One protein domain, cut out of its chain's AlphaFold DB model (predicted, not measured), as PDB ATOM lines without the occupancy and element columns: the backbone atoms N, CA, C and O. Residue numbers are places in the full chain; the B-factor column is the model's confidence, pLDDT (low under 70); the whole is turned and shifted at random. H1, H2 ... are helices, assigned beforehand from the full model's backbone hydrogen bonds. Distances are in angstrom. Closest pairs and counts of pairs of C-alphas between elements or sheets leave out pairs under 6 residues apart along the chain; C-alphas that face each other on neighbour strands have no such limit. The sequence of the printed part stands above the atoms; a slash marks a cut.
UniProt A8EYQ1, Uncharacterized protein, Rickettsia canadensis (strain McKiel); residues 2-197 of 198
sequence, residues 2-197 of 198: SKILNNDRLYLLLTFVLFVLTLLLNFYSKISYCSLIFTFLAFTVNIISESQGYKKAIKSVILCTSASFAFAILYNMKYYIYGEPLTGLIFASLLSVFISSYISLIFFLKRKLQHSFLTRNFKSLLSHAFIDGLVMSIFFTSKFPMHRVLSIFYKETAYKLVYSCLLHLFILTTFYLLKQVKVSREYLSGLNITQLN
ATOM      1  N   SER A   2      12.465 -19.708 -32.589       52.75
ATOM      2  CA  SER A   2      12.676 -21.089 -32.088       52.75
ATOM      3  C   SER A   2      12.968 -21.213 -30.579       52.75
ATOM      4  O   SER A   2      12.507 -22.150 -29.934       52.75
ATOM      5  N   LYS A   3      13.689 -20.247 -29.990       56.16
ATOM      6  CA  LYS A   3      14.044 -20.234 -28.556       56.16
ATOM      7  C   LYS A   3      12.829 -20.078 -27.626       56.16
ATOM      8  O   LYS A   3      12.833 -20.628 -26.533       56.16
ATOM      9  N   ILE A   4      11.796 -19.357 -28.076       59.75
ATOM     10  CA  ILE A   4      10.544 -19.144 -27.328       59.75
ATOM     11  C   ILE A   4       9.677 -20.407 -27.415       59.75
ATOM     12  O   ILE A   4       9.262 -20.934 -26.387       59.75
ATOM     13  N   LEU A   5       9.528 -20.969 -28.621       58.56
ATOM     14  CA  LEU A   5       8.748 -22.189 -28.859       58.56
ATOM     15  C   LEU A   5       9.288 -23.404 -28.077       58.56
ATOM     16  O   LEU A   5       8.515 -24.196 -27.540       58.56
ATOM     17  N   ASN A   6      10.615 -23.537 -27.967       71.50
ATOM     18  CA  ASN A   6      11.235 -24.592 -27.158       71.50
ATOM     19  C   ASN A   6      10.974 -24.421 -25.659       71.50
ATOM     20  O   ASN A   6      10.842 -25.417 -24.949       71.50
ATOM     21  N   ASN A   7      10.877 -23.181 -25.178       80.62
ATOM     22  CA  ASN A   7      10.642 -22.922 -23.765       80.62
ATOM     23  C   ASN A   7       9.208 -23.313 -23.374       80.62
ATOM     24  O   ASN A   7       9.002 -23.959 -22.350       80.62
ATOM     25  N   ASP A   8       8.221 -22.998 -24.214       85.69
ATOM     26  CA  ASP A   8       6.823 -23.351 -23.941       85.69
ATOM     27  C   ASP A   8       6.570 -24.866 -24.035       85.69
ATOM     28  O   ASP A   8       5.856 -25.425 -23.200       85.69
ATOM     29  N   ARG A   9       7.225 -25.568 -24.974       88.69
ATOM     30  CA  ARG A   9       7.184 -27.042 -25.040       88.69
ATOM     31  C   ARG A   9       7.782 -27.696 -23.795       88.69
ATOM     32  O   ARG A   9       7.181 -28.616 -23.246       88.69
ATOM     33  N   LEU A  10       8.934 -27.207 -23.327       89.88
ATOM     34  CA  LEU A  10       9.557 -27.685 -22.090       89.88
ATOM     35  C   LEU A  10       8.629 -27.465 -20.885       89.88
ATOM     36  O   LEU A  10       8.477 -28.356 -20.057       89.88
ATOM     37  N   TYR A  11       7.985 -26.299 -20.800       92.38
ATOM     38  CA  TYR A  11       7.036 -25.991 -19.730       92.38
ATOM     39  C   TYR A  11       5.842 -26.950 -19.712       92.38
ATOM     40  O   TYR A  11       5.481 -27.451 -18.645       92.38
ATOM     41  N   LEU A  12       5.251 -27.224 -20.878       93.31
ATOM     42  CA  LEU A  12       4.153 -28.182 -21.002       93.31
ATOM     43  C   LEU A  12       4.596 -29.588 -20.597       93.31
ATOM     44  O   LEU A  12       3.911 -30.228 -19.804       93.31
ATOM     45  N   LEU A  13       5.765 -30.035 -21.064       94.69
ATOM     46  CA  LEU A  13       6.315 -31.342 -20.712       94.69
ATOM     47  C   LEU A  13       6.571 -31.468 -19.204       94.69
ATOM     48  O   LEU A  13       6.143 -32.441 -18.593       94.69
ATOM     49  N   LEU A  14       7.208 -30.474 -18.581       94.88
ATOM     50  CA  LEU A  14       7.461 -30.484 -17.138       94.88
ATOM     51  C   LEU A  14       6.166 -30.410 -16.322       94.88
ATOM     52  O   LEU A  14       6.063 -31.064 -15.290       94.88
ATOM     53  N   THR A  15       5.170 -29.650 -16.782       95.19
ATOM     54  CA  THR A  15       3.854 -29.589 -16.126       95.19
ATOM     55  C   THR A  15       3.114 -30.922 -16.257       95.19
ATOM     56  O   THR A  15       2.502 -31.375 -15.296       95.19
ATOM     57  N   PHE A  16       3.218 -31.598 -17.402       95.94
ATOM     58  CA  PHE A  16       2.665 -32.938 -17.585       95.94
ATOM     59  C   PHE A  16       3.355 -33.971 -16.682       95.94
ATOM     60  O   PHE A  16       2.680 -34.740 -16.003       95.94
ATOM     61  N   VAL A  17       4.691 -33.943 -16.596       96.62
ATOM     62  CA  VAL A  17       5.454 -34.777 -15.650       96.62
ATOM     63  C   VAL A  17       5.013 -34.500 -14.212       96.62
ATOM     64  O   VAL A  17       4.780 -35.438 -13.453       96.62
ATOM     65  N   LEU A  18       4.829 -33.228 -13.843       96.19
ATOM     66  CA  LEU A  18       4.348 -32.839 -12.518       96.19
ATOM     67  C   LEU A  18       2.956 -33.415 -12.221       96.19
ATOM     68  O   LEU A  18       2.732 -33.935 -11.129       96.19
ATOM     69  N   PHE A  19       2.044 -33.368 -13.192       95.56
ATOM     70  CA  PHE A  19       0.708 -33.945 -13.071       95.56
ATOM     71  C   PHE A  19       0.761 -35.460 -12.849       95.56
ATOM     72  O   PHE A  19       0.173 -35.957 -11.888       95.56
ATOM     73  N   VAL A  20       1.534 -36.185 -13.665       95.62
ATOM     74  CA  VAL A  20       1.709 -37.641 -13.525       95.62
ATOM     75  C   VAL A  20       2.301 -37.998 -12.160       95.62
ATOM     76  O   VAL A  20       1.794 -38.895 -11.494       95.62
ATOM     77  N   LEU A  21       3.327 -37.277 -11.697       96.19
ATOM     78  CA  LEU A  21       3.916 -37.499 -10.370       96.19
ATOM     79  C   LEU A  21       2.907 -37.235  -9.242       96.19
ATOM     80  O   LEU A  21       2.846 -38.003  -8.286       96.19
ATOM     81  N   THR A  22       2.089 -36.187  -9.365       94.00
ATOM     82  CA  THR A  22       1.058 -35.845  -8.368       94.00
ATOM     83  C   THR A  22      -0.033 -36.917  -8.298       94.00
ATOM     84  O   THR A  22      -0.464 -37.292  -7.206       94.00
ATOM     85  N   LEU A  23      -0.439 -37.470  -9.444       91.31
ATOM     86  CA  LEU A  23      -1.354 -38.609  -9.492       91.31
ATOM     87  C   LEU A  23      -0.725 -39.860  -8.875       91.31
ATOM     88  O   LEU A  23      -1.325 -40.469  -7.996       91.31
ATOM     89  N   LEU A  24       0.493 -40.225  -9.293       91.75
ATOM     90  CA  LEU A  24       1.189 -41.421  -8.810       91.75
ATOM     91  C   LEU A  24       1.379 -41.411  -7.291       91.75
ATOM     92  O   LEU A  24       1.274 -42.464  -6.664       91.75
ATOM     93  N   LEU A  25       1.600 -40.240  -6.686       91.00
ATOM     94  CA  LEU A  25       1.691 -40.101  -5.230       91.00
ATOM     95  C   LEU A  25       0.458 -40.686  -4.515       91.00
ATOM     96  O   LEU A  25       0.606 -41.285  -3.453       91.00
ATOM     97  N   ASN A  26      -0.715 -40.577  -5.148       85.88
ATOM     98  CA  ASN A  26      -2.010 -41.060  -4.672       85.88
ATOM     99  C   ASN A  26      -2.401 -42.453  -5.213       85.88
ATOM    100  O   ASN A  26      -3.538 -42.882  -5.028       85.88
ATOM    101  N   PHE A  27      -1.478 -43.182  -5.847       84.56
ATOM    102  CA  PHE A  27      -1.675 -44.591  -6.212       84.56
ATOM    103  C   PHE A  27      -0.824 -45.557  -5.383       84.56
ATOM    104  O   PHE A  27      -1.212 -46.708  -5.183       84.56
ATOM    105  N   TYR A  28       0.344 -45.128  -4.901       86.19
ATOM    106  CA  TYR A  28       1.224 -46.012  -4.140       86.19
ATOM    107  C   TYR A  28       0.838 -46.081  -2.661       86.19
ATOM    108  O   TYR A  28       0.462 -45.091  -2.038       86.19
ATOM    109  N   SER A  29       0.975 -47.281  -2.090       79.19
ATOM    110  CA  SER A  29       0.761 -47.558  -0.662       79.19
ATOM    111  C   SER A  29       2.063 -47.637   0.142       79.19
ATOM    112  O   SER A  29       2.056 -47.501   1.365       79.19
ATOM    113  N   LYS A  30       3.208 -47.857  -0.522       88.44
ATOM    114  CA  LYS A  30       4.516 -47.952   0.141       88.44
ATOM    115  C   LYS A  30       5.136 -46.566   0.326       88.44
ATOM    116  O   LYS A  30       5.438 -45.889  -0.655       88.44
ATOM    117  N   ILE A  31       5.463 -46.230   1.576       89.38
ATOM    118  CA  ILE A  31       6.096 -44.957   1.984       89.38
ATOM    119  C   ILE A  31       7.363 -44.648   1.169       89.38
ATOM    120  O   ILE A  31       7.595 -43.500   0.794       89.38
ATOM    121  N   SER A  32       8.170 -45.668   0.858       92.75
ATOM    122  CA  SER A  32       9.387 -45.517   0.047       92.75
ATOM    123  C   SER A  32       9.085 -45.010  -1.373       92.75
ATOM    124  O   SER A  32       9.732 -44.065  -1.822       92.75
ATOM    125  N   TYR A  33       8.066 -45.544  -2.060       93.69
ATOM    126  CA  TYR A  33       7.697 -45.069  -3.401       93.69
ATOM    127  C   TYR A  33       7.089 -43.668  -3.364       93.69
ATOM    128  O   TYR A  33       7.467 -42.827  -4.177       93.69
ATOM    129  N   CYS A  34       6.225 -43.382  -2.384       92.56
ATOM    130  CA  CYS A  34       5.678 -42.039  -2.189       92.56
ATOM    131  C   CYS A  34       6.800 -41.016  -1.966       92.56
ATOM    132  O   CYS A  34       6.813 -39.966  -2.598       92.56
ATOM    133  N   SER A  35       7.795 -41.359  -1.144       94.56
ATOM    134  CA  SER A  35       8.958 -40.505  -0.879       94.56
ATOM    135  C   SER A  35       9.780 -40.229  -2.139       94.56
ATOM    136  O   SER A  35      10.173 -39.089  -2.368       94.56
ATOM    137  N   LEU A  36      10.003 -41.241  -2.981       95.62
ATOM    138  CA  LEU A  36      10.726 -41.091  -4.247       95.62
ATOM    139  C   LEU A  36       9.980 -40.168  -5.219       95.62
ATOM    140  O   LEU A  36      10.565 -39.230  -5.763       95.62
ATOM    141  N   ILE A  37       8.682 -40.407  -5.412       95.94
ATOM    142  CA  ILE A  37       7.829 -39.602  -6.299       95.94
ATOM    143  C   ILE A  37       7.781 -38.162  -5.818       95.94
ATOM    144  O   ILE A  37       7.922 -37.237  -6.615       95.94
ATOM    145  N   PHE A  38       7.654 -37.975  -4.510       94.94
ATOM    146  CA  PHE A  38       7.657 -36.669  -3.882       94.94
ATOM    147  C   PHE A  38       8.972 -35.910  -4.117       94.94
ATOM    148  O   PHE A  38       8.956 -34.728  -4.462       94.94
ATOM    149  N   THR A  39      10.122 -36.584  -4.017       95.75
ATOM    150  CA  THR A  39      11.423 -35.983  -4.348       95.75
ATOM    151  C   THR A  39      11.493 -35.554  -5.819       95.75
ATOM    152  O   THR A  39      11.933 -34.438  -6.106       95.75
ATOM    153  N   PHE A  40      11.023 -36.384  -6.759       96.38
ATOM    154  CA  PHE A  40      10.965 -36.012  -8.181       96.38
ATOM    155  C   PHE A  40       9.965 -34.889  -8.468       96.38
ATOM    156  O   PHE A  40      10.224 -34.046  -9.330       96.38
ATOM    157  N   LEU A  41       8.857 -34.832  -7.731       96.12
ATOM    158  CA  LEU A  41       7.875 -33.756  -7.812       96.12
ATOM    159  C   LEU A  41       8.535 -32.434  -7.412       96.12
ATOM    160  O   LEU A  41       8.565 -31.492  -8.205       96.12
ATOM    161  N   ALA A  42       9.158 -32.391  -6.232       95.19
ATOM    162  CA  ALA A  42       9.868 -31.215  -5.739       95.19
ATOM    163  C   ALA A  42      11.001 -30.777  -6.687       95.19
ATOM    164  O   ALA A  42      11.186 -29.583  -6.940       95.19
ATOM    165  N   PHE A  43      11.726 -31.733  -7.271       95.06
ATOM    166  CA  PHE A  43      12.753 -31.451  -8.272       95.06
ATOM    167  C   PHE A  43      12.173 -30.831  -9.549       95.06
ATOM    168  O   PHE A  43      12.672 -29.807 -10.017       95.06
ATOM    169  N   THR A  44      11.086 -31.399 -10.075       95.50
ATOM    170  CA  THR A  44      10.372 -30.872 -11.249       95.50
ATOM    171  C   THR A  44       9.907 -29.437 -11.013       95.50
ATOM    172  O   THR A  44      10.127 -28.568 -11.857       95.50
ATOM    173  N   VAL A  45       9.340 -29.151  -9.836       95.12
ATOM    174  CA  VAL A  45       8.922 -27.794  -9.443       95.12
ATOM    175  C   VAL A  45      10.104 -26.819  -9.442       95.12
ATOM    176  O   VAL A  45       9.986 -25.712  -9.975       95.12
ATOM    177  N   ASN A  46      11.262 -27.226  -8.913       93.81
ATOM    178  CA  ASN A  46      12.471 -26.397  -8.932       93.81
ATOM    179  C   ASN A  46      12.970 -26.137 -10.366       93.81
ATOM    180  O   ASN A  46      13.364 -25.009 -10.671       93.81
ATOM    181  N   ILE A  47      12.908 -27.129 -11.266       92.06
ATOM    182  CA  ILE A  47      13.257 -26.951 -12.689       92.06
ATOM    183  C   ILE A  47      12.305 -25.958 -13.363       92.06
ATOM    184  O   ILE A  47      12.765 -25.048 -14.059       92.06
ATOM    185  N   ILE A  48      10.988 -26.091 -13.157       92.94
ATOM    186  CA  ILE A  48      10.005 -25.146 -13.709       92.94
ATOM    187  C   ILE A  48      10.292 -23.742 -13.167       92.94
ATOM    188  O   ILE A  48      10.341 -22.780 -13.930       92.94
ATOM    189  N   SER A  49      10.556 -23.606 -11.867       92.25
ATOM    190  CA  SER A  49      10.854 -22.303 -11.270       92.25
ATOM    191  C   SER A  49      12.125 -21.665 -11.828       92.25
ATOM    192  O   SER A  49      12.173 -20.440 -11.949       92.25
ATOM    193  N   GLU A  50      13.157 -22.452 -12.133       89.50
ATOM    194  CA  GLU A  50      14.410 -21.928 -12.682       89.50
ATOM    195  C   GLU A  50      14.270 -21.546 -14.163       89.50
ATOM    196  O   GLU A  50      14.740 -20.486 -14.565       89.50
ATOM    197  N   SER A  51      13.581 -22.368 -14.959       88.81
ATOM    198  CA  SER A  51      13.438 -22.173 -16.412       88.81
ATOM    199  C   SER A  51      12.349 -21.167 -16.807       88.81
ATOM    200  O   SER A  51      12.499 -20.433 -17.782       88.81
ATOM    201  N   GLN A  52      11.248 -21.124 -16.056       89.06
ATOM    202  CA  GLN A  52      10.015 -20.406 -16.411       89.06
ATOM    203  C   GLN A  52       9.619 -19.337 -15.388       89.06
ATOM    204  O   GLN A  52       8.700 -18.546 -15.619       89.06
ATOM    205  N   GLY A  53      10.314 -19.294 -14.252       88.44
ATOM    206  CA  GLY A  53      10.033 -18.383 -13.156       88.44
ATOM    207  C   GLY A  53       8.991 -18.916 -12.173       88.44
ATOM    208  O   GLY A  53       8.175 -19.793 -12.462       88.44
ATOM    209  N   TYR A  54       9.003 -18.335 -10.974       88.75
ATOM    210  CA  TYR A  54       8.224 -18.840  -9.842       88.75
ATOM    211  C   TYR A  54       6.709 -18.785 -10.056       88.75
ATOM    212  O   TYR A  54       5.997 -19.692  -9.636       88.75
ATOM    213  N   LYS A  55       6.204 -17.739 -10.730       90.00
ATOM    214  CA  LYS A  55       4.761 -17.569 -10.966       90.00
ATOM    215  C   LYS A  55       4.206 -18.731 -11.787       90.00
ATOM    216  O   LYS A  55       3.126 -19.223 -11.481       90.00
ATOM    217  N   LYS A  56       4.948 -19.169 -12.811       92.00
ATOM    218  CA  LYS A  56       4.574 -20.321 -13.638       92.00
ATOM    219  C   LYS A  56       4.666 -21.621 -12.834       92.00
ATOM    220  O   LYS A  56       3.722 -22.395 -12.877       92.00
ATOM    221  N   ALA A  57       5.711 -21.807 -12.023       93.25
ATOM    222  CA  ALA A  57       5.829 -22.981 -11.150       93.25
ATOM    223  C   ALA A  57       4.649 -23.124 -10.173       93.25
ATOM    224  O   ALA A  57       4.055 -24.195 -10.090       93.25
ATOM    225  N   ILE A  58       4.250 -22.041  -9.492       93.75
ATOM    226  CA  ILE A  58       3.092 -22.057  -8.580       93.75
ATOM    227  C   ILE A  58       1.801 -22.380  -9.340       93.75
ATOM    228  O   ILE A  58       1.024 -23.218  -8.888       93.75
ATOM    229  N   LYS A  59       1.579 -21.760 -10.509       94.38
ATOM    230  CA  LYS A  59       0.413 -22.062 -11.352       94.38
ATOM    231  C   LYS A  59       0.371 -23.539 -11.757       94.38
ATOM    232  O   LYS A  59      -0.692 -24.142 -11.659       94.38
ATOM    233  N   SER A  60       1.503 -24.126 -12.154       95.06
ATOM    234  CA  SER A  60       1.593 -25.555 -12.475       95.06
ATOM    235  C   SER A  60       1.251 -26.432 -11.273       95.06
ATOM    236  O   SER A  60       0.482 -27.373 -11.433       95.06
ATOM    237  N   VAL A  61       1.763 -26.117 -10.075       95.50
ATOM    238  CA  VAL A  61       1.441 -26.873  -8.851       95.50
ATOM    239  C   VAL A  61      -0.058 -26.809  -8.558       95.50
ATOM    240  O   VAL A  61      -0.665 -27.860  -8.400       95.50
ATOM    241  N   ILE A  62      -0.667 -25.616  -8.562       95.75
ATOM    242  CA  ILE A  62      -2.115 -25.437  -8.336       95.75
ATOM    243  C   ILE A  62      -2.931 -26.247  -9.343       95.75
ATOM    244  O   ILE A  62      -3.885 -26.930  -8.973       95.75
ATOM    245  N   LEU A  63      -2.566 -26.177 -10.624       95.69
ATOM    246  CA  LEU A  63      -3.258 -26.902 -11.683       95.69
ATOM    247  C   LEU A  63      -3.129 -28.420 -11.496       95.69
ATOM    248  O   LEU A  63      -4.123 -29.131 -11.589       95.69
ATOM    249  N   CYS A  64      -1.935 -28.922 -11.181       95.56
ATOM    250  CA  CYS A  64      -1.705 -30.357 -11.006       95.56
ATOM    251  C   CYS A  64      -2.394 -30.913  -9.753       95.56
ATOM    252  O   CYS A  64      -2.980 -31.994  -9.821       95.56
ATOM    253  N   THR A  65      -2.360 -30.194  -8.626       93.81
ATOM    254  CA  THR A  65      -3.011 -30.639  -7.385       93.81
ATOM    255  C   THR A  65      -4.529 -30.581  -7.497       93.81
ATOM    256  O   THR A  65      -5.190 -31.542  -7.115       93.81
ATOM    257  N   SER A  66      -5.092 -29.518  -8.083       93.44
ATOM    258  CA  SER A  66      -6.541 -29.412  -8.313       93.44
ATOM    259  C   SER A  66      -7.057 -30.464  -9.295       93.44
ATOM    260  O   SER A  66      -8.058 -31.117  -9.010       93.44
ATOM    261  N   ALA A  67      -6.348 -30.701 -10.403       93.06
ATOM    262  CA  ALA A  67      -6.706 -31.749 -11.355       93.06
ATOM    263  C   ALA A  67      -6.611 -33.151 -10.727       93.06
ATOM    264  O   ALA A  67      -7.505 -33.972 -10.921       93.06
ATOM    265  N   SER A  68      -5.575 -33.414  -9.921       92.25
ATOM    266  CA  SER A  68      -5.435 -34.690  -9.202       92.25
ATOM    267  C   SER A  68      -6.534 -34.882  -8.154       92.25
ATOM    268  O   SER A  68      -7.049 -35.986  -7.998       92.25
ATOM    269  N   PHE A  69      -6.940 -33.810  -7.470       90.12
ATOM    270  CA  PHE A  69      -8.052 -33.842  -6.521       90.12
ATOM    271  C   PHE A  69      -9.386 -34.141  -7.213       90.12
ATOM    272  O   PHE A  69     -10.122 -35.023  -6.775       90.12
ATOM    273  N   ALA A  70      -9.670 -33.456  -8.326       89.88
ATOM    274  CA  ALA A  70     -10.863 -33.705  -9.132       89.88
ATOM    275  C   ALA A  70     -10.912 -35.158  -9.631       89.88
ATOM    276  O   ALA A  70     -11.952 -35.809  -9.545       89.88
ATOM    277  N   PHE A  71      -9.771 -35.694 -10.077       88.88
ATOM    278  CA  PHE A  71      -9.644 -37.092 -10.481       88.88
ATOM    279  C   PHE A  71      -9.924 -38.057  -9.319       88.88
ATOM    280  O   PHE A  71     -10.698 -38.998  -9.467       88.88
ATOM    281  N   ALA A  72      -9.350 -37.812  -8.140       86.69
ATOM    282  CA  ALA A  72      -9.559 -38.663  -6.971       86.69
ATOM    283  C   ALA A  72     -11.031 -38.725  -6.526       86.69
ATOM    284  O   ALA A  72     -11.506 -39.796  -6.142       86.69
ATOM    285  N   ILE A  73     -11.753 -37.599  -6.610       85.75
ATOM    286  CA  ILE A  73     -13.198 -37.542  -6.345       85.75
ATOM    287  C   ILE A  73     -13.966 -38.341  -7.398       85.75
ATOM    288  O   ILE A  73     -14.804 -39.165  -7.038       85.75
ATOM    289  N   LEU A  74     -13.663 -38.134  -8.684       88.31
ATOM    290  CA  LEU A  74     -14.373 -38.778  -9.792       88.31
ATOM    291  C   LEU A  74     -14.288 -40.311  -9.727       88.31
ATOM    292  O   LEU A  74     -15.275 -40.993  -9.982       88.31
ATOM    293  N   TYR A  75     -13.128 -40.848  -9.346       83.62
ATOM    294  CA  TYR A  75     -12.890 -42.292  -9.240       83.62
ATOM    295  C   TYR A  75     -13.116 -42.860  -7.831       83.62
ATOM    296  O   TYR A  75     -12.832 -44.034  -7.596       83.62
ATOM    297  N   ASN A  76     -13.626 -42.048  -6.896       79.94
ATOM    298  CA  ASN A  76     -13.932 -42.429  -5.516       79.94
ATOM    299  C   ASN A  76     -12.794 -43.220  -4.839       79.94
ATOM    300  O   ASN A  76     -13.004 -44.290  -4.259       79.94
ATOM    301  N   MET A  77     -11.565 -42.712  -4.966       78.06
ATOM    302  CA  MET A  77     -10.378 -43.399  -4.466       78.06
ATOM    303  C   MET A  77     -10.415 -43.527  -2.942       78.06
ATOM    304  O   MET A  77     -10.469 -42.533  -2.215       78.06
ATOM    305  N   LYS A  78     -10.336 -44.766  -2.452       76.38
ATOM    306  CA  LYS A  78     -10.279 -45.080  -1.023       76.38
ATOM    307  C   LYS A  78      -8.904 -45.616  -0.665       76.38
ATOM    308  O   LYS A  78      -8.414 -46.557  -1.281       76.38
ATOM    309  N   TYR A  79      -8.311 -45.025   0.363       68.69
ATOM    310  CA  TYR A  79      -7.045 -45.471   0.920       68.69
ATOM    311  C   TYR A  79      -7.281 -46.315   2.159       68.69
ATOM    312  O   TYR A  79      -8.026 -45.908   3.045       68.69
ATOM    313  N   TYR A  80      -6.606 -47.458   2.232       66.88
ATOM    314  CA  TYR A  80      -6.653 -48.347   3.384       66.88
ATOM    315  C   TYR A  80      -5.273 -48.420   4.024       66.88
ATOM    316  O   TYR A  80      -4.286 -48.727   3.354       66.88
ATOM    317  N   ILE A  81      -5.202 -48.151   5.324       66.75
ATOM    318  CA  ILE A  81      -3.991 -48.336   6.122       66.75
ATOM    319  C   ILE A  81      -4.341 -49.328   7.232       66.75
ATOM    320  O   ILE A  81      -5.254 -49.087   8.010       66.75
ATOM    321  N   TYR A  82      -3.642 -50.469   7.276       62.31
ATOM    322  CA  TYR A  82      -3.920 -51.576   8.211       62.31
ATOM    323  C   TYR A  82      -5.369 -52.103   8.172       62.31
ATOM    324  O   TYR A  82      -5.897 -52.542   9.185       62.31
ATOM    325  N   GLY A  83      -6.009 -52.074   7.000       65.62
ATOM    326  CA  GLY A  83      -7.381 -52.565   6.816       65.62
ATOM    327  C   GLY A  83      -8.476 -51.539   7.118       65.62
ATOM    328  O   GLY A  83      -9.619 -51.763   6.734       65.62
ATOM    329  N   GLU A  84      -8.142 -50.385   7.703       66.75
ATOM    330  CA  GLU A  84      -9.106 -49.310   7.946       66.75
ATOM    331  C   GLU A  84      -9.079 -48.257   6.826       66.75
ATOM    332  O   GLU A  84      -7.994 -47.842   6.395       66.75
ATOM    333  N   PRO A  85     -10.250 -47.802   6.336       75.38
ATOM    334  CA  PRO A  85     -10.321 -46.731   5.354       75.38
ATOM    335  C   PRO A  85      -9.910 -45.400   5.992       75.38
ATOM    336  O   PRO A  85     -10.567 -44.893   6.902       75.38
ATOM    337  N   LEU A  86      -8.843 -44.793   5.479       79.50
ATOM    338  CA  LEU A  86      -8.357 -43.501   5.945       79.50
ATOM    339  C   LEU A  86      -8.953 -42.371   5.097       79.50
ATOM    340  O   LEU A  86      -8.421 -41.978   4.055       79.50
ATOM    341  N   THR A  87     -10.085 -41.839   5.551       81.69
ATOM    342  CA  THR A  87     -10.731 -40.690   4.909       81.69
ATOM    343  C   THR A  87      -9.870 -39.432   5.038       81.69
ATOM    344  O   THR A  87      -9.307 -39.138   6.092       81.69
ATOM    345  N   GLY A  88      -9.751 -38.683   3.939       83.50
ATOM    346  CA  GLY A  88      -9.007 -37.422   3.894       83.50
ATOM    347  C   GLY A  88      -7.511 -37.537   3.589       83.50
ATOM    348  O   GLY A  88      -6.879 -36.502   3.406       83.50
ATOM    349  N   LEU A  89      -6.943 -38.746   3.454       88.12
ATOM    350  CA  LEU A  89      -5.508 -38.915   3.176       88.12
ATOM    351  C   LEU A  89      -5.073 -38.266   1.854       88.12
ATOM    352  O   LEU A  89      -4.054 -37.585   1.814       88.12
ATOM    353  N   ILE A  90      -5.862 -38.440   0.789       88.06
ATOM    354  CA  ILE A  90      -5.584 -37.842  -0.528       88.06
ATOM    355  C   ILE A  90      -5.587 -36.316  -0.429       88.06
ATOM    356  O   ILE A  90      -4.679 -35.651  -0.920       88.06
ATOM    357  N   PHE A  91      -6.590 -35.752   0.248       89.81
ATOM    358  CA  PHE A  91      -6.672 -34.310   0.453       89.81
ATOM    359  C   PHE A  91      -5.476 -33.794   1.262       89.81
ATOM    360  O   PHE A  91      -4.846 -32.822   0.856       89.81
ATOM    361  N   ALA A  92      -5.120 -34.476   2.355       91.31
ATOM    362  CA  ALA A  92      -3.959 -34.134   3.169       91.31
ATOM    363  C   ALA A  92      -2.655 -34.204   2.362       91.31
ATOM    364  O   ALA A  92      -1.852 -33.280   2.433       91.31
ATOM    365  N   SER A  93      -2.479 -35.240   1.536       91.75
ATOM    366  CA  SER A  93      -1.308 -35.395   0.667       91.75
ATOM    367  C   SER A  93      -1.203 -34.265  -0.360       91.75
ATOM    368  O   SER A  93      -0.153 -33.639  -0.487       91.75
ATOM    369  N   LEU A  94      -2.297 -33.933  -1.053       92.69
ATOM    370  CA  LEU A  94      -2.310 -32.847  -2.039       92.69
ATOM    371  C   LEU A  94      -2.112 -31.470  -1.393       92.69
ATOM    372  O   LEU A  94      -1.413 -30.621  -1.951       92.69
ATOM    373  N   LEU A  95      -2.692 -31.255  -0.211       93.75
ATOM    374  CA  LEU A  95      -2.479 -30.045   0.575       93.75
ATOM    375  C   LEU A  95      -1.020 -29.938   1.033       93.75
ATOM    376  O   LEU A  95      -0.425 -28.866   0.938       93.75
ATOM    377  N   SER A  96      -0.436 -31.052   1.468       94.12
ATOM    378  CA  SER A  96       0.967 -31.136   1.861       94.12
ATOM    379  C   SER A  96       1.887 -30.779   0.697       94.12
ATOM    380  O   SER A  96       2.669 -29.841   0.832       94.12
ATOM    381  N   VAL A  97       1.687 -31.389  -0.481       94.19
ATOM    382  CA  VAL A  97       2.402 -31.058  -1.730       94.19
ATOM    383  C   VAL A  97       2.293 -29.571  -2.068       94.19
ATOM    384  O   VAL A  97       3.275 -28.948  -2.483       94.19
ATOM    385  N   PHE A  98       1.106 -28.981  -1.915       94.06
ATOM    386  CA  PHE A  98       0.893 -27.565  -2.197       94.06
ATOM    387  C   PHE A  98       1.679 -26.665  -1.232       94.06
ATOM    388  O   PHE A  98       2.433 -25.795  -1.679       94.06
ATOM    389  N   ILE A  99       1.549 -26.895   0.079       94.31
ATOM    390  CA  ILE A  99       2.212 -26.103   1.125       94.31
ATOM    391  C   ILE A  99       3.734 -26.252   1.033       94.31
ATOM    392  O   ILE A  99       4.458 -25.251   1.036       94.31
ATOM    393  N   SER A 100       4.228 -27.484   0.908       94.00
ATOM    394  CA  SER A 100       5.655 -27.780   0.803       94.00
ATOM    395  C   SER A 100       6.262 -27.136  -0.443       94.00
ATOM    396  O   SER A 100       7.297 -26.476  -0.345       94.00
ATOM    397  N   SER A 101       5.585 -27.220  -1.594       92.38
ATOM    398  CA  SER A 101       6.014 -26.561  -2.833       92.38
ATOM    399  C   SER A 101       6.052 -25.049  -2.689       92.38
ATOM    400  O   SER A 101       7.035 -24.421  -3.081       92.38
ATOM    401  N   TYR A 102       5.012 -24.454  -2.105       92.44
ATOM    402  CA  TYR A 102       4.918 -23.009  -1.937       92.44
ATOM    403  C   TYR A 102       6.053 -22.457  -1.063       92.44
ATOM    404  O   TYR A 102       6.785 -21.558  -1.487       92.44
ATOM    405  N   ILE A 103       6.258 -23.033   0.125       90.81
ATOM    406  CA  ILE A 103       7.297 -22.574   1.057       90.81
ATOM    407  C   ILE A 103       8.697 -22.835   0.483       90.81
ATOM    408  O   ILE A 103       9.568 -21.960   0.533       90.81
ATOM    409  N   SER A 104       8.915 -24.007  -0.120       86.81
ATOM    410  CA  SER A 104      10.196 -24.364  -0.735       86.81
ATOM    411  C   SER A 104      10.564 -23.413  -1.879       86.81
ATOM    412  O   SER A 104      11.720 -23.001  -1.995       86.81
ATOM    413  N   LEU A 105       9.588 -22.988  -2.691       88.06
ATOM    414  CA  LEU A 105       9.793 -22.009  -3.762       88.06
ATOM    415  C   LEU A 105      10.174 -20.623  -3.230       88.06
ATOM    416  O   LEU A 105      11.073 -19.986  -3.785       88.06
ATOM    417  N   ILE A 106       9.551 -20.160  -2.141       85.25
ATOM    418  CA  ILE A 106       9.932 -18.898  -1.483       85.25
ATOM    419  C   ILE A 106      11.396 -18.959  -1.032       85.25
ATOM    420  O   ILE A 106      12.178 -18.032  -1.276       85.25
ATOM    421  N   PHE A 107      11.799 -20.075  -0.426       78.06
ATOM    422  CA  PHE A 107      13.173 -20.278   0.019       78.06
ATOM    423  C   PHE A 107      14.167 -20.362  -1.151       78.06
ATOM    424  O   PHE A 107      15.261 -19.789  -1.097       78.06
ATOM    425  N   PHE A 108      13.768 -21.025  -2.241       76.44
ATOM    426  CA  PHE A 108      14.539 -21.155  -3.478       76.44
ATOM    427  C   PHE A 108      14.768 -19.805  -4.176       76.44
ATOM    428  O   PHE A 108      15.862 -19.562  -4.698       76.44
ATOM    429  N   LEU A 109      13.765 -18.918  -4.151       77.69
ATOM    430  CA  LEU A 109      13.822 -17.558  -4.694       77.69
ATOM    431  C   LEU A 109      14.740 -16.640  -3.893       77.69
ATOM    432  O   LEU A 109      15.602 -15.984  -4.477       77.69
ATOM    433  N   LYS A 110      14.596 -16.626  -2.561       74.88
ATOM    434  CA  LYS A 110      15.392 -15.760  -1.673       74.88
ATOM    435  C   LYS A 110      16.900 -15.992  -1.835       74.88
ATOM    436  O   LYS A 110      17.697 -15.093  -1.601       74.88
ATOM    437  N   ARG A 111      17.295 -17.191  -2.277       65.69
ATOM    438  CA  ARG A 111      18.693 -17.610  -2.463       65.69
ATOM    439  C   ARG A 111      19.206 -17.511  -3.905       65.69
ATOM    440  O   ARG A 111      20.336 -17.925  -4.154       65.69
ATOM    441  N   LYS A 112      18.421 -16.971  -4.849       67.38
ATOM    442  CA  LYS A 112      18.775 -16.923  -6.282       67.38
ATOM    443  C   LYS A 112      20.054 -16.133  -6.583       67.38
ATOM    444  O   LYS A 112      20.785 -16.518  -7.484       67.38
ATOM    445  N   LEU A 113      20.340 -15.080  -5.819       61.62
ATOM    446  CA  LEU A 113      21.487 -14.193  -6.059       61.62
ATOM    447  C   LEU A 113      22.823 -14.712  -5.499       61.62
ATOM    448  O   LEU A 113      23.867 -14.212  -5.893       61.62
ATOM    449  N   GLN A 114      22.814 -15.694  -4.590       62.69
ATOM    450  CA  GLN A 114      24.002 -16.049  -3.792       62.69
ATOM    451  C   GLN A 114      24.542 -17.462  -4.040       62.69
ATOM    452  O   GLN A 114      25.644 -17.788  -3.605       62.69
ATOM    453  N   HIS A 115      23.776 -18.336  -4.692       72.38
ATOM    454  CA  HIS A 115      24.113 -19.756  -4.777       72.38
ATOM    455  C   HIS A 115      23.843 -20.346  -6.160       72.38
ATOM    456  O   HIS A 115      22.887 -19.971  -6.840       72.38
ATOM    457  N   SER A 116      24.655 -21.339  -6.533       82.50
ATOM    458  CA  SER A 116      24.448 -22.133  -7.743       82.50
ATOM    459  C   SER A 116      23.108 -22.877  -7.694       82.50
ATOM    460  O   SER A 116      22.579 -23.192  -6.619       82.50
ATOM    461  N   PHE A 117      22.559 -23.191  -8.871       81.12
ATOM    462  CA  PHE A 117      21.322 -23.966  -8.997       81.12
ATOM    463  C   PHE A 117      21.382 -25.278  -8.203       81.12
ATOM    464  O   PHE A 117      20.432 -25.610  -7.500       81.12
ATOM    465  N   LEU A 118      22.520 -25.978  -8.240       84.50
ATOM    466  CA  LEU A 118      22.715 -27.255  -7.556       84.50
ATOM    467  C   LEU A 118      22.531 -27.131  -6.033       84.50
ATOM    468  O   LEU A 118      21.765 -27.884  -5.428       84.50
ATOM    469  N   THR A 119      23.193 -26.149  -5.415       84.62
ATOM    470  CA  THR A 119      23.114 -25.915  -3.966       84.62
ATOM    471  C   THR A 119      21.726 -25.423  -3.554       84.62
ATOM    472  O   THR A 119      21.209 -25.830  -2.511       84.62
ATOM    473  N   ARG A 120      21.089 -24.576  -4.375       87.12
ATOM    474  CA  ARG A 120      19.710 -24.110  -4.148       87.12
ATOM    475  C   ARG A 120      18.706 -25.253  -4.235       87.12
ATOM    476  O   ARG A 120      17.850 -25.353  -3.363       87.12
ATOM    477  N   ASN A 121      18.831 -26.115  -5.242       89.00
ATOM    478  CA  ASN A 121      17.955 -27.264  -5.438       89.00
ATOM    479  C   ASN A 121      18.059 -28.235  -4.259       89.00
ATOM    480  O   ASN A 121      17.035 -28.612  -3.706       89.00
ATOM    481  N   PHE A 122      19.273 -28.561  -3.808       90.25
ATOM    482  CA  PHE A 122      19.458 -29.440  -2.651       90.25
ATOM    483  C   PHE A 122      18.806 -28.876  -1.385       90.25
ATOM    484  O   PHE A 122      17.995 -29.540  -0.750       90.25
ATOM    485  N   LYS A 123      19.079 -27.605  -1.062       89.81
ATOM    486  CA  LYS A 123      18.463 -26.917   0.083       89.81
ATOM    487  C   LYS A 123      16.932 -26.854  -0.027       89.81
ATOM    488  O   LYS A 123      16.258 -27.021   0.984       89.81
ATOM    489  N   SER A 124      16.407 -26.628  -1.232       91.25
ATOM    490  CA  SER A 124      14.969 -26.643  -1.529       91.25
ATOM    491  C   SER A 124      14.375 -28.031  -1.253       91.25
ATOM    492  O   SER A 124      13.443 -28.146  -0.467       91.25
ATOM    493  N   LEU A 125      14.978 -29.103  -1.778       92.62
ATOM    494  CA  LEU A 125      14.532 -30.482  -1.538       92.62
ATOM    495  C   LEU A 125      14.490 -30.838  -0.044       92.62
ATOM    496  O   LEU A 125      13.514 -31.431   0.408       92.62
ATOM    497  N   LEU A 126      15.493 -30.415   0.735       92.75
ATOM    498  CA  LEU A 126      15.506 -30.616   2.189       92.75
ATOM    499  C   LEU A 126      14.340 -29.900   2.881       92.75
ATOM    500  O   LEU A 126      13.634 -30.515   3.681       92.75
ATOM    501  N   SER A 127      14.103 -28.621   2.559       91.44
ATOM    502  CA  SER A 127      12.959 -27.890   3.122       91.44
ATOM    503  C   SER A 127      11.631 -28.525   2.727       91.44
ATOM    504  O   SER A 127      10.736 -28.653   3.555       91.44
ATOM    505  N   HIS A 128      11.529 -28.973   1.479       92.19
ATOM    506  CA  HIS A 128      10.331 -29.584   0.934       92.19
ATOM    507  C   HIS A 128      10.001 -30.898   1.661       92.19
ATOM    508  O   HIS A 128       8.866 -31.094   2.086       92.19
ATOM    509  N   ALA A 129      11.001 -31.762   1.867       93.31
ATOM    510  CA  ALA A 129      10.858 -33.021   2.593       93.31
ATOM    511  C   ALA A 129      10.443 -32.816   4.056       93.31
ATOM    512  O   ALA A 129       9.577 -33.528   4.557       93.31
ATOM    513  N   PHE A 130      11.046 -31.831   4.728       93.38
ATOM    514  CA  PHE A 130      10.762 -31.546   6.132       93.38
ATOM    515  C   PHE A 130       9.345 -30.998   6.340       93.38
ATOM    516  O   PHE A 130       8.620 -31.478   7.207       93.38
ATOM    517  N   ILE A 131       8.933 -30.020   5.527       94.38
ATOM    518  CA  ILE A 131       7.602 -29.400   5.627       94.38
ATOM    519  C   ILE A 131       6.510 -30.425   5.357       94.38
ATOM    520  O   ILE A 131       5.525 -30.471   6.086       94.38
ATOM    521  N   ASP A 132       6.699 -31.262   4.343       93.62
ATOM    522  CA  ASP A 132       5.731 -32.300   4.024       93.62
ATOM    523  C   ASP A 132       5.611 -33.340   5.140       93.62
ATOM    524  O   ASP A 132       4.504 -33.650   5.576       93.62
ATOM    525  N   GLY A 133       6.743 -33.771   5.711       92.94
ATOM    526  CA  GLY A 133       6.738 -34.619   6.899       92.94
ATOM    527  C   GLY A 133       5.960 -33.992   8.061       92.94
ATOM    528  O   GLY A 133       5.184 -34.687   8.714       92.94
ATOM    529  N   LEU A 134       6.110 -32.685   8.306       93.81
ATOM    530  CA  LEU A 134       5.355 -31.980   9.349       93.81
ATOM    531  C   LEU A 134       3.850 -31.946   9.060       93.81
ATOM    532  O   LEU A 134       3.062 -32.304   9.934       93.81
ATOM    533  N   VAL A 135       3.446 -31.547   7.851       94.25
ATOM    534  CA  VAL A 135       2.026 -31.446   7.472       94.25
ATOM    535  C   VAL A 135       1.348 -32.817   7.543       94.25
ATOM    536  O   VAL A 135       0.289 -32.946   8.162       94.25
ATOM    537  N   MET A 136       1.983 -33.859   7.001       93.19
ATOM    538  CA  MET A 136       1.459 -35.225   7.064       93.19
ATOM    539  C   MET A 136       1.422 -35.766   8.496       93.19
ATOM    540  O   MET A 136       0.452 -36.419   8.881       93.19
ATOM    541  N   SER A 137       2.417 -35.446   9.328       93.00
ATOM    542  CA  SER A 137       2.410 -35.846  10.741       93.00
ATOM    543  C   SER A 137       1.252 -35.216  11.503       93.00
ATOM    544  O   SER A 137       0.570 -35.928  12.234       93.00
ATOM    545  N   ILE A 138       0.987 -33.920  11.296       93.44
ATOM    546  CA  ILE A 138      -0.154 -33.215  11.902       93.44
ATOM    547  C   ILE A 138      -1.477 -33.867  11.492       93.44
ATOM    548  O   ILE A 138      -2.365 -34.023  12.321       93.44
ATOM    549  N   PHE A 139      -1.617 -34.299  10.237       92.56
ATOM    550  CA  PHE A 139      -2.795 -35.059   9.827       92.56
ATOM    551  C   PHE A 139      -2.903 -36.391  10.591       92.56
ATOM    552  O   PHE A 139      -3.966 -36.727  11.122       92.56
ATOM    553  N   PHE A 140      -1.799 -37.132  10.707       91.25
ATOM    554  CA  PHE A 140      -1.786 -38.440  11.359       91.25
ATOM    555  C   PHE A 140      -1.969 -38.402  12.882       91.25
ATOM    556  O   PHE A 140      -2.450 -39.396  13.424       91.25
ATOM    557  N   THR A 141      -1.675 -37.297  13.580       92.94
ATOM    558  CA  THR A 141      -1.942 -37.189  15.034       92.94
ATOM    559  C   THR A 141      -3.425 -37.312  15.373       92.94
ATOM    560  O   THR A 141      -3.764 -37.799  16.446       92.94
ATOM    561  N   SER A 142      -4.311 -36.935  14.446       88.38
ATOM    562  CA  SER A 142      -5.763 -37.078  14.611       88.38
ATOM    563  C   SER A 142      -6.273 -38.513  14.412       88.38
ATOM    564  O   SER A 142      -7.433 -38.797  14.705       88.38
ATOM    565  N   LYS A 143      -5.431 -39.415  13.886       88.19
ATOM    566  CA  LYS A 143      -5.810 -40.784  13.489       88.19
ATOM    567  C   LYS A 143      -5.035 -41.877  14.215       88.19
ATOM    568  O   LYS A 143      -5.561 -42.967  14.405       88.19
ATOM    569  N   PHE A 144      -3.791 -41.615  14.604       89.19
ATOM    570  CA  PHE A 144      -2.886 -42.615  15.158       89.19
ATOM    571  C   PHE A 144      -2.221 -42.123  16.449       89.19
ATOM    572  O   PHE A 144      -2.002 -40.923  16.618       89.19
ATOM    573  N   PRO A 145      -1.828 -43.038  17.354       92.00
ATOM    574  CA  PRO A 145      -1.080 -42.674  18.550       92.00
ATOM    575  C   PRO A 145       0.299 -42.097  18.198       92.00
ATOM    576  O   PRO A 145       0.942 -42.530  17.235       92.00
ATOM    577  N   MET A 146       0.796 -41.173  19.028       91.88
ATOM    578  CA  MET A 146       2.009 -40.385  18.752       91.88
ATOM    579  C   MET A 146       3.251 -41.217  18.404       91.88
ATOM    580  O   MET A 146       3.999 -40.842  17.506       91.88
ATOM    581  N   HIS A 147       3.458 -42.379  19.034       92.75
ATOM    582  CA  HIS A 147       4.603 -43.245  18.715       92.75
ATOM    583  C   HIS A 147       4.586 -43.746  17.257       92.75
ATOM    584  O   HIS A 147       5.638 -43.856  16.624       92.75
ATOM    585  N   ARG A 148       3.399 -44.013  16.687       89.69
ATOM    586  CA  ARG A 148       3.258 -44.407  15.275       89.69
ATOM    587  C   ARG A 148       3.471 -43.221  14.351       89.69
ATOM    588  O   ARG A 148       4.161 -43.373  13.348       89.69
ATOM    589  N   VAL A 149       2.931 -42.055  14.705       93.25
ATOM    590  CA  VAL A 149       3.119 -40.814  13.937       93.25
ATOM    591  C   VAL A 149       4.604 -40.482  13.821       93.25
ATOM    592  O   VAL A 149       5.096 -40.274  12.717       93.25
ATOM    593  N   LEU A 150       5.348 -40.548  14.931       92.50
ATOM    594  CA  LEU A 150       6.797 -40.343  14.940       92.50
ATOM    595  C   LEU A 150       7.540 -41.372  14.075       92.50
ATOM    596  O   LEU A 150       8.475 -41.011  13.364       92.50
ATOM    597  N   SER A 151       7.116 -42.642  14.084       92.81
ATOM    598  CA  SER A 151       7.717 -43.668  13.222       92.81
ATOM    599  C   SER A 151       7.465 -43.408  11.732       92.81
ATOM    600  O   SER A 151       8.385 -43.573  10.928       92.81
ATOM    601  N   ILE A 152       6.249 -42.988  11.361       91.12
ATOM    602  CA  ILE A 152       5.902 -42.617   9.981       91.12
ATOM    603  C   ILE A 152       6.731 -41.403   9.556       91.12
ATOM    604  O   ILE A 152       7.436 -41.485   8.551       91.12
ATOM    605  N   PHE A 153       6.738 -40.343  10.368       93.25
ATOM    606  CA  PHE A 153       7.521 -39.130  10.138       93.25
ATOM    607  C   PHE A 153       9.001 -39.428   9.910       93.25
ATOM    608  O   PHE A 153       9.589 -38.962   8.931       93.25
ATOM    609  N   TYR A 154       9.604 -40.231  10.792       93.75
ATOM    610  CA  TYR A 154      11.010 -40.602  10.694       93.75
ATOM    611  C   TYR A 154      11.298 -41.358   9.396       93.75
ATOM    612  O   TYR A 154      12.204 -40.973   8.659       93.75
ATOM    613  N   LYS A 155      10.518 -42.402   9.082       93.75
ATOM    614  CA  LYS A 155      10.715 -43.208   7.867       93.75
ATOM    615  C   LYS A 155      10.560 -42.362   6.610       93.75
ATOM    616  O   LYS A 155      11.402 -42.424   5.720       93.75
ATOM    617  N   GLU A 156       9.499 -41.573   6.539       92.50
ATOM    618  CA  GLU A 156       9.188 -40.736   5.387       92.50
ATOM    619  C   GLU A 156      10.249 -39.653   5.164       92.50
ATOM    620  O   GLU A 156      10.752 -39.488   4.049       92.50
ATOM    621  N   THR A 157      10.665 -38.975   6.233       92.62
ATOM    622  CA  THR A 157      11.727 -37.966   6.163       92.62
ATOM    623  C   THR A 157      13.055 -38.614   5.775       92.62
ATOM    624  O   THR A 157      13.722 -38.128   4.864       92.62
ATOM    625  N   ALA A 158      13.424 -39.743   6.387       95.06
ATOM    626  CA  ALA A 158      14.658 -40.460   6.072       95.06
ATOM    627  C   ALA A 158      14.715 -40.896   4.598       95.06
ATOM    628  O   ALA A 158      15.713 -40.632   3.929       95.06
ATOM    629  N   TYR A 159      13.641 -41.485   4.057       96.00
ATOM    630  CA  TYR A 159      13.591 -41.858   2.640       96.00
ATOM    631  C   TYR A 159      13.748 -40.640   1.724       96.00
ATOM    632  O   TYR A 159      14.563 -40.673   0.805       96.00
ATOM    633  N   LYS A 160      13.033 -39.539   1.988       95.12
ATOM    634  CA  LYS A 160      13.147 -38.311   1.178       95.12
ATOM    635  C   LYS A 160      14.538 -37.692   1.249       95.12
ATOM    636  O   LYS A 160      15.022 -37.192   0.233       95.12
ATOM    637  N   LEU A 161      15.196 -37.734   2.409       94.12
ATOM    638  CA  LEU A 161      16.577 -37.277   2.565       94.12
ATOM    639  C   LEU A 161      17.539 -38.135   1.737       94.12
ATOM    640  O   LEU A 161      18.315 -37.586   0.957       94.12
ATOM    641  N   VAL A 162      17.438 -39.464   1.837       96.50
ATOM    642  CA  VAL A 162      18.260 -40.395   1.048       96.50
ATOM    643  C   VAL A 162      18.055 -40.165  -0.450       96.50
ATOM    644  O   VAL A 162      19.032 -39.987  -1.177       96.50
ATOM    645  N   TYR A 163      16.807 -40.081  -0.920       96.31
ATOM    646  CA  TYR A 163      16.525 -39.817  -2.334       96.31
ATOM    647  C   TYR A 163      16.993 -38.433  -2.782       96.31
ATOM    648  O   TYR A 163      17.500 -38.300  -3.892       96.31
ATOM    649  N   SER A 164      16.901 -37.415  -1.926       94.12
ATOM    650  CA  SER A 164      17.420 -36.076  -2.232       94.12
ATOM    651  C   SER A 164      18.944 -36.076  -2.369       94.12
ATOM    652  O   SER A 164      19.469 -35.429  -3.273       94.12
ATOM    653  N   CYS A 165      19.655 -36.828  -1.523       94.25
ATOM    654  CA  CYS A 165      21.102 -37.019  -1.633       94.25
ATOM    655  C   CYS A 165      21.477 -37.767  -2.918       94.25
ATOM    656  O   CYS A 165      22.340 -37.302  -3.660       94.25
ATOM    657  N   LEU A 166      20.802 -38.879  -3.223       95.31
ATOM    658  CA  LEU A 166      21.039 -39.647  -4.450       95.31
ATOM    659  C   LEU A 166      20.783 -38.804  -5.703       95.31
ATOM    660  O   LEU A 166      21.612 -38.777  -6.611       95.31
ATOM    661  N   LEU A 167      19.675 -38.062  -5.732       94.12
ATOM    662  CA  LEU A 167      19.346 -37.168  -6.835       94.12
ATOM    663  C   LEU A 167      20.384 -36.047  -6.977       94.12
ATOM    664  O   LEU A 167      20.791 -35.718  -8.088       94.12
ATOM    665  N   HIS A 168      20.848 -35.475  -5.865       92.62
ATOM    666  CA  HIS A 168      21.898 -34.461  -5.882       92.62
ATOM    667  C   HIS A 168      23.212 -34.995  -6.465       92.62
ATOM    668  O   HIS A 168      23.788 -34.346  -7.339       92.62
ATOM    669  N   LEU A 169      23.653 -36.182  -6.030       92.94
ATOM    670  CA  LEU A 169      24.839 -36.850  -6.572       92.94
ATOM    671  C   LEU A 169      24.675 -37.142  -8.066       92.94
ATOM    672  O   LEU A 169      25.576 -36.858  -8.848       92.94
ATOM    673  N   PHE A 170      23.507 -37.635  -8.481       93.62
ATOM    674  CA  PHE A 170      23.214 -37.910  -9.885       93.62
ATOM    675  C   PHE A 170      23.309 -36.650 -10.759       93.62
ATOM    676  O   PHE A 170      23.944 -36.661 -11.818       93.62
ATOM    677  N   ILE A 171      22.728 -35.537 -10.301       91.06
ATOM    678  CA  ILE A 171      22.811 -34.251 -11.000       91.06
ATOM    679  C   ILE A 171      24.269 -33.780 -11.061       91.06
ATOM    680  O   ILE A 171      24.727 -33.388 -12.133       91.06
ATOM    681  N   LEU A 172      25.014 -33.848  -9.953       90.38
ATOM    682  CA  LEU A 172      26.423 -33.450  -9.904       90.38
ATOM    683  C   LEU A 172      27.270 -34.235 -10.919       90.38
ATOM    684  O   LEU A 172      27.992 -33.626 -11.709       90.38
ATOM    685  N   THR A 173      27.128 -35.562 -10.950       90.19
ATOM    686  CA  THR A 173      27.817 -36.435 -11.912       90.19
ATOM    687  C   THR A 173      27.455 -36.076 -13.348       90.19
ATOM    688  O   THR A 173      28.334 -35.945 -14.197       90.19
ATOM    689  N   THR A 174      26.171 -35.833 -13.625       88.50
ATOM    690  CA  THR A 174      25.706 -35.445 -14.965       88.50
ATOM    691  C   THR A 174      26.325 -34.117 -15.407       88.50
ATOM    692  O   THR A 174      26.814 -34.003 -16.530       88.50
ATOM    693  N   PHE A 175      26.373 -33.116 -14.522       87.12
ATOM    694  CA  PHE A 175      27.030 -31.838 -14.808       87.12
ATOM    695  C   PHE A 175      28.532 -32.001 -15.062       87.12
ATOM    696  O   PHE A 175      29.069 -31.360 -15.966       87.12
ATOM    697  N   TYR A 176      29.204 -32.858 -14.292       87.44
ATOM    698  CA  TYR A 176      30.626 -33.142 -14.470       87.44
ATOM    699  C   TYR A 176      30.909 -33.791 -15.833       87.44
ATOM    700  O   TYR A 176      31.767 -33.308 -16.574       87.44
ATOM    701  N   LEU A 177      30.134 -34.813 -16.209       89.06
ATOM    702  CA  LEU A 177      30.261 -35.492 -17.502       89.06
ATOM    703  C   LEU A 177      29.971 -34.550 -18.677       89.06
ATOM    704  O   LEU A 177      30.745 -34.497 -19.630       89.06
ATOM    705  N   LEU A 178      28.909 -33.742 -18.597       86.94
ATOM    706  CA  LEU A 178      28.590 -32.757 -19.637       86.94
ATOM    707  C   LEU A 178      29.697 -31.710 -19.800       86.94
ATOM    708  O   LEU A 178      29.998 -31.301 -20.923       86.94
ATOM    709  N   LYS A 179      30.326 -31.289 -18.695       86.44
ATOM    710  CA  LYS A 179      31.464 -30.369 -18.739       86.44
ATOM    711  C   LYS A 179      32.657 -31.005 -19.451       86.44
ATOM    712  O   LYS A 179      33.245 -30.346 -20.302       86.44
ATOM    713  N   GLN A 180      32.984 -32.266 -19.155       84.88
ATOM    714  CA  GLN A 180      34.067 -32.970 -19.846       84.88
ATOM    715  C   GLN A 180      33.801 -33.093 -21.350       84.88
ATOM    716  O   GLN A 180      34.648 -32.704 -22.149       84.88
ATOM    717  N   VAL A 181      32.598 -33.526 -21.744       87.00
ATOM    718  CA  VAL A 181      32.220 -33.660 -23.163       87.00
ATOM    719  C   VAL A 181      32.332 -32.327 -23.905       87.00
ATOM    720  O   VAL A 181      32.785 -32.292 -25.051       87.00
ATOM    721  N   LYS A 182      31.939 -31.216 -23.267       81.12
ATOM    722  CA  LYS A 182      32.042 -29.885 -23.875       81.12
ATOM    723  C   LYS A 182      33.500 -29.475 -24.105       81.12
ATOM    724  O   LYS A 182      33.821 -29.033 -25.204       81.12
ATOM    725  N   VAL A 183      34.366 -29.672 -23.108       82.62
ATOM    726  CA  VAL A 183      35.804 -29.364 -23.208       82.62
ATOM    727  C   VAL A 183      36.464 -30.202 -24.306       82.62
ATOM    728  O   VAL A 183      37.178 -29.654 -25.140       82.62
ATOM    729  N   SER A 184      36.168 -31.504 -24.380       78.75
ATOM    730  CA  SER A 184      36.687 -32.372 -25.444       78.75
ATOM    731  C   SER A 184      36.234 -31.927 -26.839       78.75
ATOM    732  O   SER A 184      37.023 -31.961 -27.781       78.75
ATOM    733  N   ARG A 185      34.979 -31.474 -26.985       78.06
ATOM    734  CA  ARG A 185      34.450 -30.983 -28.267       78.06
ATOM    735  C   ARG A 185      35.115 -29.674 -28.702       78.06
ATOM    736  O   ARG A 185      35.443 -29.541 -29.876       78.06
ATOM    737  N   GLU A 186      35.330 -28.741 -27.774       77.81
ATOM    738  CA  GLU A 186      36.028 -27.474 -28.046       77.81
ATOM    739  C   GLU A 186      37.488 -27.728 -28.476       77.81
ATOM    740  O   GLU A 186      37.950 -27.143 -29.459       77.81
ATOM    741  N   TYR A 187      38.174 -28.684 -27.839       72.50
ATOM    742  CA  TYR A 187      39.535 -29.095 -28.208       72.50
ATOM    743  C   TYR A 187      39.609 -29.701 -29.622       72.50
ATOM    744  O   TYR A 187      40.459 -29.313 -30.422       72.50
ATOM    745  N   LEU A 188      38.671 -30.592 -29.970       71.44
ATOM    746  CA  LEU A 188      38.568 -31.187 -31.312       71.44
ATOM    747  C   LEU A 188      38.262 -30.141 -32.395       71.44
ATOM    748  O   LEU A 188      38.830 -30.198 -33.484       71.44
ATOM    749  N   SER A 189      37.403 -29.157 -32.105       72.62
ATOM    750  CA  SER A 189      37.138 -28.065 -33.050       72.62
ATOM    751  C   SER A 189      38.340 -27.137 -33.253       72.62
ATOM    752  O   SER A 189      38.541 -26.658 -34.365       72.62
ATOM    753  N   GLY A 190      39.165 -26.917 -32.221       66.50
ATOM    754  CA  GLY A 190      40.390 -26.116 -32.328       66.50
ATOM    755  C   GLY A 190      41.495 -26.791 -33.149       66.50
ATOM    756  O   GLY A 190      42.196 -26.113 -33.901       66.50
ATOM    757  N   LEU A 191      41.605 -28.123 -33.066       60.78
ATOM    758  CA  LEU A 191      42.553 -28.913 -33.865       60.78
ATOM    759  C   LEU A 191      42.223 -28.901 -35.367       60.78
ATOM    760  O   LEU A 191      43.123 -28.769 -36.192       60.78
ATOM    761  N   ASN A 192      40.942 -28.976 -35.738       56.38
ATOM    762  CA  ASN A 192      40.543 -28.938 -37.152       56.38
ATOM    763  C   ASN A 192      40.838 -27.585 -37.823       56.38
ATOM    764  O   ASN A 192      41.123 -27.547 -39.014       56.38
ATOM    765  N   ILE A 193      40.801 -26.476 -37.079       57.75
ATOM    766  CA  ILE A 193      41.086 -25.139 -37.630       57.75
ATOM    767  C   ILE A 193      42.592 -24.943 -37.860       57.75
ATOM    768  O   ILE A 193      42.990 -24.259 -38.799       57.75
ATOM    769  N   THR A 194      43.446 -25.562 -37.042       57.22
ATOM    770  CA  THR A 194      44.909 -25.440 -37.169       57.22
ATOM    771  C   THR A 194      45.493 -26.305 -38.286       57.22
ATOM    772  O   THR A 194      46.523 -25.937 -38.838       57.22
ATOM    773  N   GLN A 195      44.833 -27.400 -38.679       52.22
ATOM    774  CA  GLN A 195      45.258 -28.212 -39.830       52.22
ATOM    775  C   GLN A 195      44.788 -27.684 -41.193       52.22
ATOM    776  O   GLN A 195      45.318 -28.106 -42.209       52.22
ATOM    777  N   LEU A 196      43.819 -26.768 -41.229       51.94
ATOM    778  CA  LEU A 196      43.334 -26.140 -42.467       51.94
ATOM    779  C   LEU A 196      44.142 -24.897 -42.885       51.94
ATOM    780  O   LEU A 196      43.944 -24.395 -43.985       51.94
ATOM    781  N   ASN A 197      45.029 -24.403 -42.015       48.84
ATOM    782  CA  ASN A 197      45.848 -23.205 -42.239       48.84
ATOM    783  C   ASN A 197      47.340 -23.504 -42.495       48.84
ATOM    784  O   ASN A 197      48.119 -22.557 -42.609       48.84
TER     785      ASN A 197
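This is residues 2 to 197 of the 198 residues of an uncharacterized protein of Rickettsia canadensis (strain McKiel) (UniProt A8EYQ1). Six helices fold back and forth into a helical body with H2 in its middle, and the last and longest helix, H6, runs along one side of this body and far past it, so that residues 176 to 197 stick out as a long arm. H1, H2, H3 and H4 make an up-and-down bundle, each helix running against the one before it, and the hairpin of H5 and H6 packs on H2, with H5 also on H4. The printed part has 196 residues with six named helices, H1 to H6 in order along the chain, and no named strand; its class is all helix. The whole is loose, with a radius of gyration of the C-alphas of 20.2 A, and spans 79 by 34 by 30 A, the arm of H6 making much of the length.

H1 is residues 2 to 25, 34.7 A from first to last C-alpha, beginning at C-alpha 2 at (12.676, -21.089, -32.088). H2 is residues 31 to 52, 30.9 A. H3 is residues 54 to 74, 30.1 A. H4 is residues 89 to 110, 31.6 A, with C-alpha 89 at (-5.508, -38.915, 3.176). H5 is residues 117 to 141, 36.0 A. H6 is residues 146 to 195, 73.8 A, ending at C-alpha 195 at (45.258, -28.212, -39.830).

H2 is the hub and touches the five other helices. H1 and H2 form a hairpin at a shallow tilt of 20 degrees; their closest C-alphas, of Leu 25 and Cys 34, are 5.4 A apart. H3 touches H2 with residues 54 to 61 alone, closest at the C-alphas of Ala 57 and Ser 49, 5.1 A. H3 and H4 run opposite ways at a shallow tilt of 3 degrees, with the C-alphas of Thr 65 and Leu 94 closest at 5.8 A. H4 and H5 touch at a shallow tilt of 33 degrees, only just short of steep, closest at the C-alphas of Ser 100 and His 128, 5.0 A. H6 touches H2 with residues 155 to 164 alone, at a steep tilt of 46 degrees; the C-alphas of Lys 160 and Ser 35 are closest, 5.2 A. H6 is apart from H1, H3 and H4. Each O i to N i+4 pair is within hydrogen-bond range in H1, H2, H3, H4 and H5, and 45 of 46 are in H6.

The C-alphas farthest apart, of Pro 145 and Asn 197, are 79.2 A apart. Without residues 176 to 197, which stand free, the body spans 53 by 33 by 26 A. The printed part has no cut. The link from H3 to H4, residues 75 to 88, is long. The pLDDT is under 70 at residues 2 to 5, 79 to 84, 111 to 114 and 190 to 197.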